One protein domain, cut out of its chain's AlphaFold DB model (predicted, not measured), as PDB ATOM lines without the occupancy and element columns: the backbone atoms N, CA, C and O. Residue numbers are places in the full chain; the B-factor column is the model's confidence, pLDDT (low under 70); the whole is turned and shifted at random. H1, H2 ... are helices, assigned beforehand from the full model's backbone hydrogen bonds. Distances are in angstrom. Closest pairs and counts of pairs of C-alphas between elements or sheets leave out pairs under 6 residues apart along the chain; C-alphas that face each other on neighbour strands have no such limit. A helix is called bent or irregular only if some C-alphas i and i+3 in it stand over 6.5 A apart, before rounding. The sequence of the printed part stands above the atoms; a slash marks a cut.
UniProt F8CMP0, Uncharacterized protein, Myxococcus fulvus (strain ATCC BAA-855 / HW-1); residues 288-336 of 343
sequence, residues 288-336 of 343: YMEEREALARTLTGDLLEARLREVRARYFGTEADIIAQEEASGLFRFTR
ATOM      1  N   TYR A 288     197.554 157.367 253.446       97.38
ATOM      2  CA  TYR A 288     197.307 157.742 252.061       97.38
ATOM      3  C   TYR A 288     196.990 156.523 251.183       97.38
ATOM      4  O   TYR A 288     196.014 156.547 250.437       97.38
ATOM      5  N   MET A 289     197.779 155.446 251.283       96.06
ATOM      6  CA  MET A 289     197.547 154.232 250.496       96.06
ATOM      7  C   MET A 289     196.217 153.554 250.850       96.06
ATOM      8  O   MET A 289     195.518 153.102 249.946       96.06
ATOM      9  N   GLU A 290     195.846 153.532 252.133       96.19
ATOM     10  CA  GLU A 290     194.555 153.003 252.598       96.19
ATOM     11  C   GLU A 290     193.376 153.800 252.029       96.19
ATOM     12  O   GLU A 290     192.418 153.228 251.506       96.19
ATOM     13  N   GLU A 291     193.454 155.130 252.073       97.44
ATOM     14  CA  GLU A 291     192.407 155.989 251.525       97.44
ATOM     15  C   GLU A 291     192.337 155.919 250.000       97.44
ATOM     16  O   GLU A 291     191.246 155.846 249.434       97.44
ATOM     17  N   ARG A 292     193.488 155.873 249.324       96.44
ATOM     18  CA  ARG A 292     193.565 155.640 247.879       96.44
ATOM     19  C   ARG A 292     192.849 154.346 247.499       96.44
ATOM     20  O   ARG A 292     192.088 154.335 246.534       96.44
ATOM     21  N   GLU A 293     193.093 153.262 248.234       96.00
ATOM     22  CA  GLU A 293     192.433 151.982 247.986       96.00
ATOM     23  C   GLU A 293     190.919 152.074 248.219       96.00
ATOM     24  O   GLU A 293     190.141 151.583 247.401       96.00
ATOM     25  N   ALA A 294     190.482 152.759 249.278       97.19
ATOM     26  CA  ALA A 294     189.064 152.987 249.547       97.19
ATOM     27  C   ALA A 294     188.374 153.803 248.435       97.19
ATOM     28  O   ALA A 294     187.276 153.450 247.997       97.19
ATOM     29  N   LEU A 295     189.026 154.853 247.926       97.19
ATOM     30  CA  LEU A 295     188.526 155.651 246.803       97.19
ATOM     31  C   LEU A 295     188.438 154.821 245.520       97.19
ATOM     32  O   LEU A 295     187.421 154.872 244.831       97.19
ATOM     33  N   ALA A 296     189.449 154.002 245.233       95.69
ATOM     34  CA  ALA A 296     189.479 153.153 244.041       95.69
ATOM     35  C   ALA A 296     188.386 152.065 244.027       95.69
ATOM     36  O   ALA A 296     188.069 151.532 242.967       95.69
ATOM     37  N   ARG A 297     187.780 151.743 245.180       97.06
ATOM     38  CA  ARG A 297     186.623 150.830 245.265       97.06
ATOM     39  C   ARG A 297     185.297 151.488 244.878       97.06
ATOM     40  O   ARG A 297     184.335 150.776 244.607       97.06
ATOM     41  N   THR A 298     185.217 152.819 244.902       96.62
ATOM     42  CA  THR A 298     183.958 153.570 244.734       96.62
ATOM     43  C   THR A 298     183.965 154.509 243.533       96.62
ATOM     44  O   THR A 298     182.905 154.814 242.991       96.62
ATOM     45  N   LEU A 299     185.142 154.949 243.092       96.94
ATOM     46  CA  LEU A 299     185.333 155.887 241.994       96.94
ATOM     47  C   LEU A 299     186.223 155.273 240.914       96.94
ATOM     48  O   LEU A 299     187.092 154.451 241.194       96.94
ATOM     49  N   THR A 300     186.037 155.718 239.674       96.12
ATOM     50  CA  THR A 300     186.850 155.307 238.520       96.12
ATOM     51  C   THR A 300     187.101 156.493 237.584       96.12
ATOM     52  O   THR A 300     186.442 157.531 237.696       96.12
ATOM     53  N   GLY A 301     188.075 156.347 236.680       94.62
ATOM     54  CA  GLY A 301     188.406 157.358 235.671       94.62
ATOM     55  C   GLY A 301     188.747 158.725 236.273       94.62
ATOM     56  O   GLY A 301     189.374 158.817 237.330       94.62
ATOM     57  N   ASP A 302     188.295 159.787 235.614       95.62
ATOM     58  CA  ASP A 302     188.622 161.170 235.978       95.62
ATOM     59  C   ASP A 302     188.127 161.568 237.376       95.62
ATOM     60  O   ASP A 302     188.765 162.374 238.054       95.62
ATOM     61  N   LEU A 303     187.019 160.979 237.847       95.94
ATOM     62  CA  LEU A 303     186.490 161.236 239.192       95.94
ATOM     63  C   LEU A 303     187.416 160.694 240.280       95.94
ATOM     64  O   LEU A 303     187.621 161.356 241.300       95.94
ATOM     65  N   LEU A 304     187.984 159.504 240.065       96.75
ATOM     66  CA  LEU A 304     188.984 158.948 240.970       96.75
ATOM     67  C   LEU A 304     190.233 159.828 240.970       96.75
ATOM     68  O   LEU A 304     190.699 160.211 242.039       96.75
ATOM     69  N   GLU A 305     190.742 160.203 239.796       96.12
ATOM     70  CA  GLU A 305     191.976 160.988 239.705       96.12
ATOM     71  C   GLU A 305     191.829 162.391 240.312       96.12
ATOM     72  O   GLU A 305     192.728 162.860 241.013       96.12
ATOM     73  N   ALA A 306     190.674 163.042 240.136       96.50
ATOM     74  CA  ALA A 306     190.381 164.313 240.792       96.50
ATOM     75  C   ALA A 306     190.459 164.194 242.325       96.50
ATOM     76  O   ALA A 306     191.102 165.018 242.975       96.50
ATOM     77  N   ARG A 307     189.879 163.131 242.903       97.62
ATOM     78  CA  ARG A 307     189.960 162.875 244.350       97.62
ATOM     79  C   ARG A 307     191.361 162.496 244.805       97.62
ATOM     80  O   ARG A 307     191.810 162.986 245.837       97.62
ATOM     81  N   LEU A 308     192.083 161.680 244.043       97.31
ATOM     82  CA  LEU A 308     193.462 161.325 244.380       97.31
ATOM     83  C   LEU A 308     194.377 162.552 244.384       97.31
ATOM     84  O   LEU A 308     195.238 162.649 245.255       97.31
ATOM     85  N   ARG A 309     194.164 163.530 243.497       97.00
ATOM     86  CA  ARG A 309     194.896 164.806 243.528       97.00
ATOM     87  C   ARG A 309     194.683 165.565 244.842       97.00
ATOM     88  O   ARG A 309     195.659 165.995 245.453       97.00
ATOM     89  N   GLU A 310     193.436 165.688 245.297       97.00
ATOM     90  CA  GLU A 310     193.102 166.328 246.580       97.00
ATOM     91  C   GLU A 310     193.754 165.597 247.763       97.00
ATOM     92  O   GLU A 310     194.358 166.217 248.641       97.00
ATOM     93  N   VAL A 311     193.678 164.263 247.769       97.25
ATOM     94  CA  VAL A 311     194.228 163.438 248.848       97.25
ATOM     95  C   VAL A 311     195.763 163.492 248.863       97.25
ATOM     96  O   VAL A 311     196.346 163.672 249.934       97.25
ATOM     97  N   ARG A 312     196.439 163.428 247.706       97.69
ATOM     98  CA  ARG A 312     197.902 163.604 247.614       97.69
ATOM     99  C   ARG A 312     198.330 164.967 248.157       97.69
ATOM    100  O   ARG A 312     199.251 165.026 248.972       97.69
ATOM    101  N   ALA A 313     197.641 166.043 247.770       97.06
ATOM    102  CA  ALA A 313     197.918 167.391 248.269       97.06
ATOM    103  C   ALA A 313     197.764 167.483 249.795       97.06
ATOM    104  O   ALA A 313     198.604 168.084 250.463       97.06
ATOM    105  N   ARG A 314     196.746 166.827 250.366       97.38
ATOM    106  CA  ARG A 314     196.525 166.807 251.818       97.38
ATOM    107  C   ARG A 314     197.629 166.081 252.589       97.38
ATOM    108  O   ARG A 314     198.015 166.553 253.655       97.38
ATOM    109  N   TYR A 315     198.116 164.942 252.093       96.62
ATOM    110  CA  TYR A 315     199.129 164.148 252.802       96.62
ATOM    111  C   TYR A 315     200.567 164.611 252.560       96.62
ATOM    112  O   TYR A 315     201.399 164.474 253.455       96.62
ATOM    113  N   PHE A 316     200.871 165.134 251.369       95.94
ATOM    114  CA  PHE A 316     202.252 165.368 250.933       95.94
ATOM    115  C   PHE A 316     202.551 166.814 250.535       95.94
ATOM    116  O   PHE A 316     203.711 167.136 250.279       95.94
ATOM    117  N   GLY A 317     201.546 167.695 250.494       95.56
ATOM    118  CA  GLY A 317     201.729 169.111 250.184       95.56
ATOM    119  C   GLY A 317     202.484 169.313 248.872       95.56
ATOM    120  O   GLY A 317     202.013 168.924 247.806       95.56
ATOM    121  N   THR A 318     203.683 169.887 248.960       94.62
ATOM    122  CA  THR A 318     204.544 170.186 247.805       94.62
ATOM    123  C   THR A 318     205.051 168.946 247.064       94.62
ATOM    124  O   THR A 318     205.419 169.053 245.900       94.62
ATOM    125  N   GLU A 319     205.061 167.767 247.693       95.25
ATOM    126  CA  GLU A 319     205.474 166.516 247.042       95.25
ATOM    127  C   GLU A 319     204.324 165.825 246.283       95.25
ATOM    128  O   GLU A 319     204.550 164.793 245.653       95.25
ATOM    129  N   ALA A 320     203.098 166.361 246.312       96.88
ATOM    130  CA  ALA A 320     201.923 165.714 245.724       96.88
ATOM    131  C   ALA A 320     202.074 165.409 244.224       96.88
ATOM    132  O   ALA A 320     201.747 164.301 243.794       96.88
ATOM    133  N   ASP A 321     202.616 166.352 243.451       95.94
ATOM    134  CA  ASP A 321     202.830 166.178 242.010       95.94
ATOM    135  C   ASP A 321     203.919 165.141 241.714       95.94
ATOM    136  O   ASP A 321     203.799 164.364 240.767       95.94
ATOM    137  N   ILE A 322     204.956 165.076 242.557       96.62
ATOM    138  CA  ILE A 322     206.014 164.063 242.450       96.62
ATOM    139  C   ILE A 322     205.419 162.678 242.705       96.62
ATOM    140  O   ILE A 322     205.618 161.770 241.902       96.62
ATOM    141  N   ILE A 323     204.638 162.519 243.778       95.94
ATOM    142  CA  ILE A 323     203.959 161.253 244.092       95.94
ATOM    143  C   ILE A 323     203.012 160.848 242.953       95.94
ATOM    144  O   ILE A 323     202.988 159.683 242.571       95.94
ATOM    145  N   ALA A 324     202.280 161.791 242.355       96.31
ATOM    146  CA  ALA A 324     201.409 161.499 241.217       96.31
ATOM    147  C   ALA A 324     202.189 160.970 239.998       96.31
ATOM    148  O   ALA A 324     201.769 159.997 239.373       96.31
ATOM    149  N   GLN A 325     203.341 161.571 239.677       96.94
ATOM    150  CA  GLN A 325     204.204 161.112 238.582       96.94
ATOM    151  C   GLN A 325     204.799 159.725 238.857       96.94
ATOM    152  O   GLN A 325     204.812 158.875 237.965       96.94
ATOM    153  N   GLU A 326     205.252 159.473 240.090       96.44
ATOM    154  CA  GLU A 326     205.732 158.153 240.512       96.44
ATOM    155  C   GLU A 326     204.646 157.094 240.300       96.44
ATOM    156  O   GLU A 326     204.884 156.082 239.639       96.44
ATOM    157  N   GLU A 327     203.427 157.357 240.759       95.69
ATOM    158  CA  GLU A 327     202.311 156.423 240.621       95.69
ATOM    159  C   GLU A 327     201.898 156.197 239.167       95.69
ATOM    160  O   GLU A 327     201.621 155.060 238.786       95.69
ATOM    161  N   ALA A 328     201.909 157.246 238.338       94.50
ATOM    162  CA  ALA A 328     201.648 157.133 236.903       94.50
ATOM    163  C   ALA A 328     202.689 156.248 236.194       94.50
ATOM    164  O   ALA A 328     202.367 155.569 235.220       94.50
ATOM    165  N   SER A 329     203.921 156.207 236.712       95.25
ATOM    166  CA  SER A 329     204.981 155.299 236.251       95.25
ATOM    167  C   SER A 329     204.909 153.890 236.864       95.25
ATOM    168  O   SER A 329     205.732 153.034 236.545       95.25
ATOM    169  N   GLY A 330     203.934 153.628 237.742       94.31
ATOM    170  CA  GLY A 330     203.768 152.358 238.456       94.31
ATOM    171  C   GLY A 330     204.583 152.240 239.749       94.31
ATOM    172  O   GLY A 330     204.584 151.182 240.382       94.31
ATOM    173  N   LEU A 331     205.268 153.305 240.173       94.06
ATOM    174  CA  LEU A 331     206.028 153.343 241.417       94.06
ATOM    175  C   LEU A 331     205.143 153.807 242.579       94.06
ATOM    176  O   LEU A 331     204.879 154.990 242.758       94.06
ATOM    177  N   PHE A 332     204.764 152.868 243.443       93.38
ATOM    178  CA  PHE A 332     204.065 153.164 244.696       93.38
ATOM    179  C   PHE A 332     205.052 153.110 245.861       93.38
ATOM    180  O   PHE A 332     205.277 152.064 246.463       93.38
ATOM    181  N   ARG A 333     205.685 154.240 246.187       91.25
ATOM    182  CA  ARG A 333     206.769 154.304 247.185       91.25
ATOM    183  C   ARG A 333     206.422 153.632 248.523       91.25
ATOM    184  O   ARG A 333     207.266 152.945 249.095       91.25
ATOM    185  N   PHE A 334     205.190 153.811 248.995       93.06
ATOM    186  CA  PHE A 334     204.738 153.357 250.313       93.06
ATOM    187  C   PHE A 334     204.229 151.908 250.361       93.06
ATOM    188  O   PHE A 334     203.848 151.446 251.431       93.06
ATOM    189  N   THR A 335     204.255 151.170 249.246       89.50
ATOM    190  CA  THR A 335     204.015 149.710 249.247       89.50
ATOM    191  C   THR A 335     205.302 148.909 249.438       89.50
ATOM    192  O   THR A 335     205.268 147.697 249.641       89.50
ATOM    193  N   ARG A 336     206.459 149.576 249.368       88.75
ATOM    194  CA  ARG A 336     207.769 148.939 249.506       88.75
ATOM    195  C   ARG A 336     208.074 148.628 250.976       88.75
ATOM    196  O   ARG A 336     207.657 149.388 251.851       88.75
TER     197      ARG A 336
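This is residues 288 to 336 of the 343 residues of an uncharacterized protein of Myxococcus fulvus (strain ATCC BAA-855 / HW-1) (UniProt F8CMP0). A long helix, H2, is bent and folds back on itself, and the short helix H1 packs along its first arm as a helical hairpin. The printed part has 49 residues with two named helices, H1 then H2, and no named strand: all helix. It is compact and rounded, with a radius of gyration of the C-alphas of 10.1 A and spans of 24 by 21 by 18 A.

By its hydrogen bonds residues 301 to 328 were assigned as one helix, H2, but it is bent: C-alphas 315 and 318 are 9.5 A apart. Its arms are H2a, residues 301 to 315, and H2b, residues 318 to 328. H2b is itself irregular, with C-alphas 318 and 321 7.3 A apart. H2a touches H2b with residues 309 to 313 alone, at a steep tilt of 38 degrees, opposite ways; the closest C-alphas, of Arg 312 and Ala 320, are 4.9 A apart. H1, residues 288 to 296, touches H2a at a shallow tilt of 19 degrees, opposite ways, a hairpin; the closest C-alphas are those of Ala 296 and Leu 304, 6.6 A. H1 and H2b are apart. Every O i to N i+4 pair is within hydrogen-bond range in H1 and H2a, and 6 of 7 in H2b.

H2a is 21.3 A long, H2b 17.3 A and H1 12.1 A. H1 begins at C-alpha 288 (197.307, 157.742, 252.061); H2b ends at C-alpha 328 (201.648, 157.133, 236.903).

The C-alphas of Leu 303 and Arg 336, the two farthest apart, are 26.7 A apart. Residues 325 to 330, of which 325 to 328 belong to H2, stand free. The link from H1 to H2 is tight. The printed part has no cut, and no printed residue is under 70 in pLDDT.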